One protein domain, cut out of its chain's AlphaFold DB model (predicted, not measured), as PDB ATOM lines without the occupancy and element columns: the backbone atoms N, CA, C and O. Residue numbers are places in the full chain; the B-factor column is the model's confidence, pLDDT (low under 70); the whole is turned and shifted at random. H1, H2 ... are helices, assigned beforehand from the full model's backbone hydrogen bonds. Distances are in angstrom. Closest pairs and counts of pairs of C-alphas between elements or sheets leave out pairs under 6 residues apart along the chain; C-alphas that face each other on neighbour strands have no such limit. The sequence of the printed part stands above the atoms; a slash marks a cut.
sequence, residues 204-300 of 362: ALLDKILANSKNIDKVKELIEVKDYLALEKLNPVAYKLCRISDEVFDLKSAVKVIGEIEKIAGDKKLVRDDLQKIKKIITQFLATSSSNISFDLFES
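This is residues 204 to 300 of the 362 residues of the protein "tRNA-synt_His domain-containing protein" of Alphaproteobacteria bacterium (UniProt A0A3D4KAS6). Helices H5 and H6 form a long hairpin, side by side, and the chain of helical hairpins goes on from H5 through H4 and H3 to H2, making a flattened body of two layers. H3, H4 and H5 make a row in one layer; H2, short H1 and H6 make the other, where the unnamed tail, residues 287 to 300, runs back from the end of H6 toward H2. The printed part has 97 residues with six named helices, H1 to H6 in order, and no named strand, class all helix. It is compact, with a radius of gyration of the C-alphas of 13.7 A and spans of 41 by 27 by 18 A.

H6, residues 269 to 286, is the longest helix at 25.7 A, ending at C-alpha 286 (-30.075, -36.039, 55.487). H5, residues 251 to 265, measures 20.8 A, and H4, residues 236 to 245, 14.5 A. H3 is residues 228 to 234, H2 residues 216 to 224, and H1 residues 205 to 209, beginning at C-alpha 205 (-19.375, -21.135, 43.564).

H6 and H5 touch as a hairpin at a shallow tilt of 4 degrees, opposite ways; their closest C-alphas, Glu 262 and Arg 272, are 6.2 A apart. H5 and H4 touch, closest at the C-alphas of Ile 244 and Val 257, 6.3 A. H3 touches H4, with C-alphas 232 and 239 closest at 5.1 A, and H2, with C-alphas 222 and 231 closest at 5.9 A. H1 touches H6 at residues 270 to 271 alone. H2 and H6 are apart. In H1 to H6 every O i to N i+4 pair is within hydrogen-bond range.

The C-alphas farthest apart, of Lys 214 and Thr 288, are 41.6 A apart. The printed part has no cut, and no link is long. Residues 247 to 248 have pLDDT under 70.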
ATOM      1  N   ALA A 204     -21.605 -21.883  39.974       89.31
ATOM      2  CA  ALA A 204     -21.152 -20.507  40.177       89.31
ATOM      3  C   ALA A 204     -20.308 -20.290  41.453       89.31
ATOM      4  O   ALA A 204     -19.858 -19.172  41.704       89.31
ATOM      5  N   LEU A 205     -20.080 -21.313  42.289       91.25
ATOM      6  CA  LEU A 205     -19.375 -21.135  43.564       91.25
ATOM      7  C   LEU A 205     -17.896 -20.803  43.350       91.25
ATOM      8  O   LEU A 205     -17.363 -19.919  44.024       91.25
ATOM      9  N   LEU A 206     -17.247 -21.473  42.393       91.56
ATOM     10  CA  LEU A 206     -15.848 -21.214  42.055       91.56
ATOM     11  C   LEU A 206     -15.656 -19.768  41.589       91.56
ATOM     12  O   LEU A 206     -14.774 -19.076  42.098       91.56
ATOM     13  N   ASP A 207     -16.527 -19.298  40.693       90.81
ATOM     14  CA  ASP A 207     -16.519 -17.923  40.182       90.81
ATOM     15  C   ASP A 207     -16.706 -16.901  41.298       90.81
ATOM     16  O   ASP A 207     -15.958 -15.928  41.388       90.81
ATOM     17  N   LYS A 208     -17.643 -17.147  42.217       91.94
ATOM     18  CA  LYS A 208     -17.874 -16.265  43.368       91.94
ATOM     19  C   LYS A 208     -16.671 -16.229  44.317       91.94
ATOM     20  O   LYS A 208     -16.327 -15.166  44.838       91.94
ATOM     21  N   ILE A 209     -16.004 -17.362  44.550       93.00
ATOM     22  CA  ILE A 209     -14.815 -17.423  45.415       93.00
ATOM     23  C   ILE A 209     -13.609 -16.754  44.745       93.00
ATOM     24  O   ILE A 209     -12.864 -16.034  45.422       93.00
ATOM     25  N   LEU A 210     -13.435 -16.954  43.439       92.06
ATOM     26  CA  LEU A 210     -12.286 -16.508  42.652       92.06
ATOM     27  C   LEU A 210     -12.573 -15.267  41.793       92.06
ATOM     28  O   LEU A 210     -11.820 -15.009  40.863       92.06
ATOM     29  N   ALA A 211     -13.588 -14.464  42.123       88.69
ATOM     30  CA  ALA A 211     -14.045 -13.334  41.300       88.69
ATOM     31  C   ALA A 211     -12.942 -12.334  40.880       88.69
ATOM     32  O   ALA A 211     -13.046 -11.701  39.837       88.69
ATOM     33  N   ASN A 212     -11.869 -12.211  41.673       86.31
ATOM     34  CA  ASN A 212     -10.724 -11.331  41.393       86.31
ATOM     35  C   ASN A 212      -9.491 -12.075  40.834       86.31
ATOM     36  O   ASN A 212      -8.402 -11.505  40.745       86.31
ATOM     37  N   SER A 213      -9.615 -13.367  40.532       87.44
ATOM     38  CA  SER A 213      -8.520 -14.207  40.049       87.44
ATOM     39  C   SER A 213      -8.318 -14.035  38.547       87.44
ATOM     40  O   SER A 213      -9.271 -13.953  37.774       87.44
ATOM     41  N   LYS A 214      -7.056 -14.014  38.116       87.75
ATOM     42  CA  LYS A 214      -6.705 -14.067  36.694       87.75
ATOM     43  C   LYS A 214      -6.811 -15.515  36.198       87.75
ATOM     44  O   LYS A 214      -6.525 -16.439  36.952       87.75
ATOM     45  N   ASN A 215      -7.134 -15.701  34.917       88.88
ATOM     46  CA  ASN A 215      -7.170 -17.008  34.242       88.88
ATOM     47  C   ASN A 215      -8.231 -17.993  34.773       88.88
ATOM     48  O   ASN A 215      -7.988 -19.200  34.777       88.88
ATOM     49  N   ILE A 216      -9.397 -17.509  35.216       90.75
ATOM     50  CA  ILE A 216     -10.451 -18.383  35.758       90.75
ATOM     51  C   ILE A 216     -10.923 -19.447  34.759       90.75
ATOM     52  O   ILE A 216     -11.141 -20.590  35.148       90.75
ATOM     53  N   ASP A 217     -10.968 -19.121  33.467       90.56
ATOM     54  CA  ASP A 217     -11.321 -20.085  32.422       90.56
ATOM     55  C   ASP A 217     -10.302 -21.224  32.344       90.56
ATOM     56  O   ASP A 217     -10.674 -22.394  32.271       90.56
ATOM     57  N   LYS A 218      -9.004 -20.905  32.465       94.25
ATOM     58  CA  LYS A 218      -7.956 -21.931  32.492       94.25
ATOM     59  C   LYS A 218      -8.016 -22.766  33.768       94.25
ATOM     60  O   LYS A 218      -7.759 -23.962  33.723       94.25
ATOM     61  N   VAL A 219      -8.366 -22.157  34.901       93.94
ATOM     62  CA  VAL A 219      -8.609 -22.876  36.161       93.94
ATOM     63  C   VAL A 219      -9.750 -23.881  35.993       93.94
ATOM     64  O   VAL A 219      -9.576 -25.041  36.354       93.94
ATOM     65  N   LYS A 220     -10.880 -23.469  35.406       91.19
ATOM     66  CA  LYS A 220     -12.022 -24.352  35.122       91.19
ATOM     67  C   LYS A 220     -11.642 -25.500  34.190       91.19
ATOM     68  O   LYS A 220     -11.956 -26.642  34.502       91.19
ATOM     69  N   GLU A 221     -10.906 -25.215  33.115       91.44
ATOM     70  CA  GLU A 221     -10.408 -26.238  32.186       91.44
ATOM     71  C   GLU A 221      -9.545 -27.284  32.912       91.44
ATOM     72  O   GLU A 221      -9.738 -28.480  32.726       91.44
ATOM     73  N   LEU A 222      -8.619 -26.849  33.779       93.88
ATOM     74  CA  LEU A 222      -7.753 -27.757  34.543       93.88
ATOM     75  C   LEU A 222      -8.532 -28.611  35.555       93.88
ATOM     76  O   LEU A 222      -8.177 -29.772  35.759       93.88
ATOM     77  N   ILE A 223      -9.582 -28.059  36.171       91.69
ATOM     78  CA  ILE A 223     -10.493 -28.810  37.049       91.69
ATOM     79  C   ILE A 223     -11.251 -29.867  36.238       91.69
ATOM     80  O   ILE A 223     -11.297 -31.024  36.646       91.69
ATOM     81  N   GLU A 224     -11.785 -29.499  35.071       88.06
ATOM     82  CA  GLU A 224     -12.540 -30.400  34.193       88.06
ATOM     83  C   GLU A 224     -11.702 -31.599  33.729       88.06
ATOM     84  O   GLU A 224     -12.165 -32.738  33.774       88.06
ATOM     85  N   VAL A 225     -10.439 -31.376  33.347       90.31
ATOM     86  CA  VAL A 225      -9.523 -32.463  32.946       90.31
ATOM     87  C   VAL A 225      -8.810 -33.136  34.127       90.31
ATOM     88  O   VAL A 225      -7.964 -34.006  33.916       90.31
ATOM     89  N   LYS A 226      -9.140 -32.748  35.367       90.25
ATOM     90  CA  LYS A 226      -8.548 -33.245  36.625       90.25
ATOM     91  C   LYS A 226      -7.017 -33.149  36.671       90.25
ATOM     92  O   LYS A 226      -6.348 -33.969  37.304       90.25
ATOM     93  N   ASP A 227      -6.439 -32.126  36.038       94.19
ATOM     94  CA  ASP A 227      -4.999 -31.847  36.102       94.19
ATOM     95  C   ASP A 227      -4.672 -31.024  37.355       94.19
ATOM     96  O   ASP A 227      -4.397 -29.821  37.321       94.19
ATOM     97  N   TYR A 228      -4.717 -31.705  38.500       92.31
ATOM     98  CA  TYR A 228      -4.480 -31.089  39.801       92.31
ATOM     99  C   TYR A 228      -3.043 -30.586  39.987       92.31
ATOM    100  O   TYR A 228      -2.827 -29.638  40.739       92.31
ATOM    101  N   LEU A 229      -2.070 -31.161  39.273       94.88
ATOM    102  CA  LEU A 229      -0.673 -30.720  39.331       94.88
ATOM    103  C   LEU A 229      -0.484 -29.370  38.636       94.88
ATOM    104  O   LEU A 229       0.211 -28.492  39.157       94.88
ATOM    105  N   ALA A 230      -1.080 -29.185  37.458       96.31
ATOM    106  CA  ALA A 230      -1.085 -27.887  36.796       96.31
ATOM    107  C   ALA A 230      -1.967 -26.882  37.549       96.31
ATOM    108  O   ALA A 230      -1.598 -25.710  37.652       96.31
ATOM    109  N   LEU A 231      -3.090 -27.337  38.118       95.69
ATOM    110  CA  LEU A 231      -3.988 -26.498  38.906       95.69
ATOM    111  C   LEU A 231      -3.293 -25.929  40.144       95.69
ATOM    112  O   LEU A 231      -3.396 -24.733  40.387       95.69
ATOM    113  N   GLU A 232      -2.548 -26.748  40.892       96.25
ATOM    114  CA  GLU A 232      -1.800 -26.297  42.072       96.25
ATOM    115  C   GLU A 232      -0.785 -25.207  41.713       96.25
ATOM    116  O   GLU A 232      -0.676 -24.206  42.418       96.25
ATOM    117  N   LYS A 233      -0.095 -25.350  40.575       95.69
ATOM    118  CA  LYS A 233       0.863 -24.348  40.084       95.69
ATOM    119  C   LYS A 233       0.186 -23.055  39.633       95.69
ATOM    120  O   LYS A 233       0.723 -21.976  39.873       95.69
ATOM    121  N   LEU A 234      -0.955 -23.156  38.949       95.44
ATOM    122  CA  LEU A 234      -1.670 -22.000  38.405       95.44
ATOM    123  C   LEU A 234      -2.436 -21.239  39.491       95.44
ATOM    124  O   LEU A 234      -2.424 -20.009  39.519       95.44
ATOM    125  N   ASN A 235      -3.142 -21.967  40.353       95.12
ATOM    126  CA  ASN A 235      -4.020 -21.420  41.373       95.12
ATOM    127  C   ASN A 235      -4.099 -22.361  42.599       95.12
ATOM    128  O   ASN A 235      -5.005 -23.198  42.691       95.12
ATOM    129  N   PRO A 236      -3.199 -22.187  43.589       94.06
ATOM    130  CA  PRO A 236      -3.177 -23.002  44.808       94.06
ATOM    131  C   PRO A 236      -4.484 -22.966  45.613       94.06
ATOM    132  O   PRO A 236      -4.818 -23.924  46.309       94.06
ATOM    133  N   VAL A 237      -5.239 -21.862  45.528       93.19
ATOM    134  CA  VAL A 237      -6.538 -21.723  46.205       93.19
ATOM    135  C   VAL A 237      -7.569 -22.639  45.555       93.19
ATOM    136  O   VAL A 237      -8.232 -23.390  46.267       93.19
ATOM    137  N   ALA A 238      -7.671 -22.624  44.224       93.12
ATOM    138  CA  ALA A 238      -8.555 -23.516  43.475       93.12
ATOM    139  C   ALA A 238      -8.218 -24.992  43.734       93.12
ATOM    140  O   ALA A 238      -9.109 -25.779  44.037       93.12
ATOM    141  N   TYR A 239      -6.931 -25.347  43.719       93.50
ATOM    142  CA  TYR A 239      -6.480 -26.694  44.070       93.50
ATOM    143  C   TYR A 239      -6.937 -27.112  45.474       93.50
ATOM    144  O   TYR A 239      -7.538 -28.174  45.641       93.50
ATOM    145  N   LYS A 240      -6.725 -26.260  46.485       92.38
ATOM    146  CA  LYS A 240      -7.152 -26.540  47.861       92.38
ATOM    147  C   LYS A 240      -8.668 -26.733  47.970       92.38
ATOM    148  O   LYS A 240      -9.105 -27.618  48.701       92.38
ATOM    149  N   LEU A 241      -9.452 -25.923  47.257       91.81
ATOM    150  CA  LEU A 241     -10.911 -26.042  47.210       91.81
ATOM    151  C   LEU A 241     -11.342 -27.409  46.658       91.81
ATOM    152  O   LEU A 241     -12.115 -28.098  47.316       91.81
ATOM    153  N   CYS A 242     -10.785 -27.841  45.523       89.38
ATOM    154  CA  CYS A 242     -11.075 -29.156  44.940       89.38
ATOM    155  C   CYS A 242     -10.691 -30.309  45.882       89.38
ATOM    156  O   CYS A 242     -11.488 -31.215  46.104       89.38
ATOM    157  N   ARG A 243      -9.509 -30.250  46.509       88.38
ATOM    158  CA  ARG A 243      -9.028 -31.322  47.402       88.38
ATOM    159  C   ARG A 243      -9.877 -31.520  48.655       88.38
ATOM    160  O   ARG A 243      -9.974 -32.641  49.133       88.38
ATOM    161  N   ILE A 244     -10.467 -30.455  49.193       86.94
ATOM    162  CA  ILE A 244     -11.357 -30.543  50.363       86.94
ATOM    163  C   ILE A 244     -12.712 -31.162  49.980       86.94
ATOM    164  O   ILE A 244     -13.357 -31.801  50.806       86.94
ATOM    165  N   SER A 245     -13.132 -30.985  48.728       79.00
ATOM    166  CA  SER A 245     -14.393 -31.494  48.188       79.00
ATOM    167  C   SER A 245     -14.370 -32.999  47.851       79.00
ATOM    168  O   SER A 245     -15.379 -33.668  48.054       79.00
ATOM    169  N   ASP A 246     -13.216 -33.545  47.449       72.75
ATOM    170  CA  ASP A 246     -13.046 -34.931  46.954       72.75
ATOM    171  C   ASP A 246     -13.366 -36.067  47.973       72.75
ATOM    172  O   ASP A 246     -13.501 -37.223  47.578       72.75
ATOM    173  N   GLU A 247     -13.446 -35.808  49.289       62.03
ATOM    174  CA  GLU A 247     -13.404 -36.856  50.338       62.03
ATOM    175  C   GLU A 247     -14.663 -36.925  51.238       62.03
ATOM    176  O   GLU A 247     -14.562 -36.876  52.468       62.03
ATOM    177  N   VAL A 248     -15.875 -37.027  50.673       64.81
ATOM    178  CA  VAL A 248     -17.116 -36.881  51.470       64.81
ATOM    179  C   VAL A 248     -18.112 -38.026  51.289       64.81
ATOM    180  O   VAL A 248     -18.504 -38.328  50.171       64.81
ATOM    181  N   PHE A 249     -18.588 -38.590  52.413       70.38
ATOM    182  CA  PHE A 249     -19.625 -39.638  52.437       70.38
ATOM    183  C   PHE A 249     -20.767 -39.402  53.449       70.38
ATOM    184  O   PHE A 249     -21.783 -40.091  53.384       70.38
ATOM    185  N   ASP A 250     -20.636 -38.453  54.390       80.62
ATOM    186  CA  ASP A 250     -21.627 -38.235  55.459       80.62
ATOM    187  C   ASP A 250     -21.903 -36.749  55.778       80.62
ATOM    188  O   ASP A 250     -21.186 -35.845  55.342       80.62
ATOM    189  N   LEU A 251     -22.961 -36.488  56.566       81.69
ATOM    190  CA  LEU A 251     -23.382 -35.133  56.966       81.69
ATOM    191  C   LEU A 251     -22.282 -34.378  57.725       81.69
ATOM    192  O   LEU A 251     -22.103 -33.177  57.527       81.69
ATOM    193  N   LYS A 252     -21.567 -35.058  58.626       84.19
ATOM    194  CA  LYS A 252     -20.548 -34.422  59.471       84.19
ATOM    195  C   LYS A 252     -19.392 -33.915  58.613       84.19
ATOM    196  O   LYS A 252     -18.927 -32.791  58.809       84.19
ATOM    197  N   SER A 253     -18.977 -34.723  57.648       84.25
ATOM    198  CA  SER A 253     -17.943 -34.418  56.666       84.25
ATOM    199  C   SER A 253     -18.404 -33.298  55.737       84.25
ATOM    200  O   SER A 253     -17.684 -32.317  55.585       84.25
ATOM    201  N   ALA A 254     -19.645 -33.349  55.240       84.69
ATOM    202  CA  ALA A 254     -20.226 -32.278  54.427       84.69
ATOM    203  C   ALA A 254     -20.243 -30.922  55.157       84.69
ATOM    204  O   ALA A 254     -19.798 -29.907  54.621       84.69
ATOM    205  N   VAL A 255     -20.696 -30.889  56.416       87.06
ATOM    206  CA  VAL A 255     -20.709 -29.662  57.231       87.06
ATOM    207  C   VAL A 255     -19.293 -29.144  57.490       87.06
ATOM    208  O   VAL A 255     -19.077 -27.930  57.475       87.06
ATOM    209  N   LYS A 256     -18.328 -30.042  57.721       88.88
ATOM    210  CA  LYS A 256     -16.917 -29.680  57.893       88.88
ATOM    211  C   LYS A 256     -16.357 -29.036  56.621       88.88
ATOM    212  O   LYS A 256     -15.784 -27.955  56.718       88.88
ATOM    213  N   VAL A 257     -16.578 -29.653  55.460       88.50
ATOM    214  CA  VAL A 257     -16.139 -29.154  54.145       88.50
ATOM    215  C   VAL A 257     -16.704 -27.770  53.862       88.50
ATOM    216  O   VAL A 257     -15.947 -26.858  53.541       88.50
ATOM    217  N   ILE A 258     -18.008 -27.569  54.076       90.44
ATOM    218  CA  ILE A 258     -18.634 -26.250  53.920       90.44
ATOM    219  C   ILE A 258     -17.922 -25.212  54.797       90.44
ATOM    220  O   ILE A 258     -17.566 -24.143  54.310       90.44
ATOM    221  N   GLY A 259     -17.638 -25.539  56.063       91.31
ATOM    222  CA  GLY A 259     -16.913 -24.643  56.967       91.31
ATOM    223  C   GLY A 259     -15.458 -24.373  56.557       91.31
ATOM    224  O   GLY A 259     -14.927 -23.297  56.828       91.31
ATOM    225  N   GLU A 260     -14.783 -25.320  55.904       92.06
ATOM    226  CA  GLU A 260     -13.434 -25.116  55.362       92.06
ATOM    227  C   GLU A 260     -13.446 -24.241  54.103       92.06
ATOM    228  O   GLU A 260     -12.603 -23.348  53.977       92.06
ATOM    229  N   ILE A 261     -14.436 -24.416  53.225       92.25
ATOM    230  CA  ILE A 261     -14.653 -23.547  52.062       92.25
ATOM    231  C   ILE A 261     -14.989 -22.124  52.521       92.25
ATOM    232  O   ILE A 261     -14.420 -21.173  51.989       92.25
ATOM    233  N   GLU A 262     -15.833 -21.955  53.545       92.56
ATOM    234  CA  GLU A 262     -16.141 -20.640  54.134       92.56
ATOM    235  C   GLU A 262     -14.872 -19.915  54.606       92.56
ATOM    236  O   GLU A 262     -14.695 -18.729  54.325       92.56
ATOM    237  N   LYS A 263     -13.951 -20.630  55.266       93.12
ATOM    238  CA  LYS A 263     -12.663 -20.064  55.705       93.12
ATOM    239  C   LYS A 263     -11.798 -19.615  54.530       93.12
ATOM    240  O   LYS A 263     -11.155 -18.575  54.624       93.12
ATOM    241  N   ILE A 264     -11.764 -20.387  53.442       92.12
ATOM    242  CA  ILE A 264     -10.993 -20.043  52.235       92.12
ATOM    243  C   ILE A 264     -11.632 -18.856  51.501       92.12
ATOM    244  O   ILE A 264     -10.925 -17.980  51.004       92.12
ATOM    245  N   ALA A 265     -12.961 -18.811  51.437       89.38
ATOM    246  CA  ALA A 265     -13.700 -17.753  50.759       89.38
ATOM    247  C   ALA A 265     -13.535 -16.378  51.430       89.38
ATOM    248  O   ALA A 265     -13.555 -15.361  50.724       89.38
ATOM    249  N   GLY A 266     -13.349 -16.355  52.757       87.81
ATOM    250  CA  GLY A 266     -13.154 -15.153  53.568       87.81
ATOM    251  C   GLY A 266     -14.456 -14.385  53.825       87.81
ATOM    252  O   GLY A 266     -15.514 -14.970  54.064       87.81
ATOM    253  N   ASP A 267     -14.400 -13.052  53.756       85.75
ATOM    254  CA  ASP A 267     -15.535 -12.160  54.055       85.75
ATOM    255  C   ASP A 267     -16.481 -11.896  52.877       85.75
ATOM    256  O   ASP A 267     -17.286 -10.962  52.890       85.75
ATOM    257  N   LYS A 268     -16.443 -12.750  51.850       90.56
ATOM    258  CA  LYS A 268     -17.379 -12.678  50.724       90.56
ATOM    259  C   LYS A 268     -18.785 -13.066  51.187       90.56
ATOM    260  O   LYS A 268     -19.147 -14.240  51.167       90.56
ATOM    261  N   LYS A 269     -19.588 -12.069  51.576       90.38
ATOM    262  CA  LYS A 269     -20.957 -12.253  52.092       90.38
ATOM    263  C   LYS A 269     -21.808 -13.170  51.207       90.38
ATOM    264  O   LYS A 269     -22.389 -14.111  51.724       90.38
ATOM    265  N   LEU A 270     -21.819 -12.947  49.889       89.94
ATOM    266  CA  LEU A 270     -22.607 -13.765  48.956       89.94
ATOM    267  C   LEU A 270     -22.206 -15.247  48.988       89.94
ATOM    268  O   LEU A 270     -23.070 -16.112  49.048       89.94
ATOM    269  N   VAL A 271     -20.900 -15.538  49.033       92.94
ATOM    270  CA  VAL A 271     -20.398 -16.917  49.147       92.94
ATOM    271  C   VAL A 271     -20.826 -17.545  50.473       92.94
ATOM    272  O   VAL A 271     -21.252 -18.695  50.501       92.94
ATOM    273  N   ARG A 272     -20.739 -16.793  51.574       92.88
ATOM    274  CA  ARG A 272     -21.180 -17.254  52.896       92.88
ATOM    275  C   ARG A 272     -22.677 -17.566  52.904       92.88
ATOM    276  O   ARG A 272     -23.072 -18.616  53.396       92.88
ATOM    277  N   ASP A 273     -23.499 -16.692  52.332       93.12
ATOM    278  CA  ASP A 273     -24.947 -16.886  52.255       93.12
ATOM    279  C   ASP A 273     -25.294 -18.149  51.442       93.12
ATOM    280  O   ASP A 273     -26.111 -18.960  51.883       93.12
ATOM    281  N   ASP A 274     -24.614 -18.376  50.312       93.00
ATOM    282  CA  ASP A 274     -24.754 -19.596  49.507       93.00
ATOM    283  C   ASP A 274     -24.352 -20.858  50.281       93.00
ATOM    284  O   ASP A 274     -25.115 -21.821  50.346       93.00
ATOM    285  N   LEU A 275     -23.185 -20.852  50.926       93.50
ATOM    286  CA  LEU A 275     -22.683 -21.985  51.708       93.50
ATOM    287  C   LEU A 275     -23.606 -22.321  52.889       93.50
ATOM    288  O   LEU A 275     -23.877 -23.497  53.152       93.50
ATOM    289  N   GLN A 276     -24.180 -21.313  53.548       93.69
ATOM    290  CA  GLN A 276     -25.191 -21.515  54.590       93.69
ATOM    291  C   GLN A 276     -26.502 -22.081  54.033       93.69
ATOM    292  O   GLN A 276     -27.112 -22.939  54.682       93.69
ATOM    293  N   LYS A 277     -26.944 -21.657  52.840       94.00
ATOM    294  CA  LYS A 277     -28.101 -22.266  52.160       94.00
ATOM    295  C   LYS A 277     -27.839 -23.742  51.846       94.00
ATOM    296  O   LYS A 277     -28.661 -24.577  52.222       94.00
ATOM    297  N   ILE A 278     -26.685 -24.083  51.263       93.31
ATOM    298  CA  ILE A 278     -26.286 -25.477  50.985       93.31
ATOM    299  C   ILE A 278     -26.302 -26.292  52.278       93.31
ATOM    300  O   ILE A 278     -26.942 -27.339  52.345       93.31
ATOM    301  N   LYS A 279     -25.669 -25.787  53.344       93.38
ATOM    302  CA  LYS A 279     -25.633 -26.458  54.648       93.38
ATOM    303  C   LYS A 279     -27.033 -26.782  55.164       93.38
ATOM    304  O   LYS A 279     -27.260 -27.893  55.642       93.38
ATOM    305  N   LYS A 280     -27.976 -25.839  55.058       95.06
ATOM    306  CA  LYS A 280     -29.377 -26.040  55.460       95.06
ATOM    307  C   LYS A 280     -30.070 -27.104  54.609       95.06
ATOM    308  O   LYS A 280     -30.663 -28.012  55.188       95.06
ATOM    309  N   ILE A 281     -29.942 -27.035  53.279       94.25
ATOM    310  CA  ILE A 281     -30.515 -28.027  52.348       94.25
ATOM    311  C   ILE A 281     -30.022 -29.430  52.708       94.25
ATOM    312  O   ILE A 281     -30.828 -30.332  52.921       94.25
ATOM    313  N   ILE A 282     -28.708 -29.604  52.843       91.50
ATOM    314  CA  ILE A 282     -28.078 -30.903  53.108       91.50
ATOM    315  C   ILE A 282     -28.461 -31.439  54.486       91.50
ATOM    316  O   ILE A 282     -28.789 -32.616  54.620       91.50
ATOM    317  N   THR A 283     -28.475 -30.580  55.508       92.19
ATOM    318  CA  THR A 283     -28.879 -30.973  56.866       92.19
ATOM    319  C   THR A 283     -30.330 -31.451  56.889       92.19
ATOM    320  O   THR A 283     -30.620 -32.515  57.432       92.19
ATOM    321  N   GLN A 284     -31.242 -30.699  56.268       94.12
ATOM    322  CA  GLN A 284     -32.661 -31.054  56.212       94.12
ATOM    323  C   GLN A 284     -32.904 -32.307  55.361       94.12
ATOM    324  O   GLN A 284     -33.700 -33.168  55.735       94.12
ATOM    325  N   PHE A 285     -32.190 -32.444  54.244       92.88
ATOM    326  CA  PHE A 285     -32.236 -33.628  53.396       92.88
ATOM    327  C   PHE A 285     -31.806 -34.889  54.164       92.88
ATOM    328  O   PHE A 285     -32.571 -35.852  54.241       92.88
ATOM    329  N   LEU A 286     -30.630 -34.871  54.793       89.44
ATOM    330  CA  LEU A 286     -30.075 -36.039  55.487       89.44
ATOM    331  C   LEU A 286     -30.799 -36.373  56.796       89.44
ATOM    332  O   LEU A 286     -30.759 -37.515  57.240       89.44
ATOM    333  N   ALA A 287     -31.537 -35.424  57.377       89.25
ATOM    334  CA  ALA A 287     -32.453 -35.716  58.478       89.25
ATOM    335  C   ALA A 287     -33.627 -36.626  58.057       89.25
ATOM    336  O   ALA A 287     -34.252 -37.257  58.905       89.25
ATOM    337  N   THR A 288     -33.934 -36.697  56.757       86.81
ATOM    338  CA  THR A 288     -35.083 -37.444  56.211       86.81
ATOM    339  C   THR A 288     -34.690 -38.597  55.284       86.81
ATOM    340  O   THR A 288     -35.552 -39.377  54.874       86.81
ATOM    341  N   SER A 289     -33.401 -38.737  54.954       86.38
ATOM    342  CA  SER A 289     -32.890 -39.763  54.042       86.38
ATOM    343  C   SER A 289     -31.505 -40.256  54.453       86.38
ATOM    344  O   SER A 289     -30.622 -39.464  54.756       86.38
ATOM    345  N   SER A 290     -31.283 -41.568  54.365       84.75
ATOM    346  CA  SER A 290     -29.979 -42.215  54.586       84.75
ATOM    347  C   SER A 290     -29.231 -42.470  53.268       84.75
ATOM    348  O   SER A 290     -28.689 -43.551  53.060       84.75
ATOM    349  N   SER A 291     -29.286 -41.528  52.325       86.44
ATOM    350  CA  SER A 291     -28.634 -41.683  51.016       86.44
ATOM    351  C   SER A 291     -27.127 -41.456  51.100       86.44
ATOM    352  O   SER A 291     -26.679 -40.583  51.837       86.44
ATOM    353  N   ASN A 292     -26.373 -42.185  50.276       89.06
ATOM    354  CA  ASN A 292     -24.962 -41.896  50.044       89.06
ATOM    355  C   ASN A 292     -24.831 -40.587  49.262       89.06
ATOM    356  O   ASN A 292     -25.544 -40.376  48.273       89.06
ATOM    357  N   ILE A 293     -23.921 -39.724  49.702       90.19
ATOM    358  CA  ILE A 293     -23.669 -38.416  49.098       90.19
ATOM    359  C   ILE A 293     -22.179 -38.234  48.818       90.19
ATOM    360  O   ILE A 293     -21.358 -38.864  49.474       90.19
ATOM    361  N   SER A 294     -21.861 -37.342  47.889       89.50
ATOM    362  CA  SER A 294     -20.514 -36.839  47.583       89.50
ATOM    363  C   SER A 294     -20.597 -35.341  47.260       89.50
ATOM    364  O   SER A 294     -21.699 -34.826  47.047       89.50
ATOM    365  N   PHE A 295     -19.471 -34.625  47.315       86.88
ATOM    366  CA  PHE A 295     -19.425 -33.161  47.218       86.88
ATOM    367  C   PHE A 295     -18.351 -32.667  46.251       86.88
ATOM    368  O   PHE A 295     -17.383 -32.036  46.668       86.88
ATOM    369  N   ASP A 296     -18.584 -32.797  44.954       86.88
ATOM    370  CA  ASP A 296     -17.695 -32.214  43.947       86.88
ATOM    371  C   ASP A 296     -18.130 -30.783  43.597       86.88
ATOM    372  O   ASP A 296     -18.425 -30.451  42.451       86.88
ATOM    373  N   LEU A 297     -18.180 -29.898  44.604       88.62
ATOM    374  CA  LEU A 297     -18.775 -28.552  44.490       88.62
ATOM    375  C   LEU A 297     -18.234 -27.704  43.332       88.62
ATOM    376  O   LEU A 297     -18.930 -26.795  42.879       88.62
ATOM    377  N   PHE A 298     -17.025 -27.999  42.863       89.44
ATOM    378  CA  PHE A 298     -16.320 -27.246  41.829       89.44
ATOM    379  C   PHE A 298     -16.278 -27.960  40.464       89.44
ATOM    380  O   PHE A 298     -15.788 -27.367  39.505       89.44
ATOM    381  N   GLU A 299     -16.806 -29.184  40.345       83.62
ATOM    382  CA  GLU A 299     -16.936 -29.916  39.076       83.62
ATOM    383  C   GLU A 299     -18.310 -29.612  38.454       83.62
ATOM    384  O   GLU A 299     -19.331 -30.184  38.823       83.62
ATOM    385  N   SER A 300     -18.368 -28.651  37.529       75.25
ATOM    386  CA  SER A 300     -19.633 -28.117  36.995       75.25
ATOM    387  C   SER A 300     -20.013 -28.635  35.603       75.25
ATOM    388  O   SER A 300     -20.914 -28.083  34.959       75.25
TER     389      SER A 300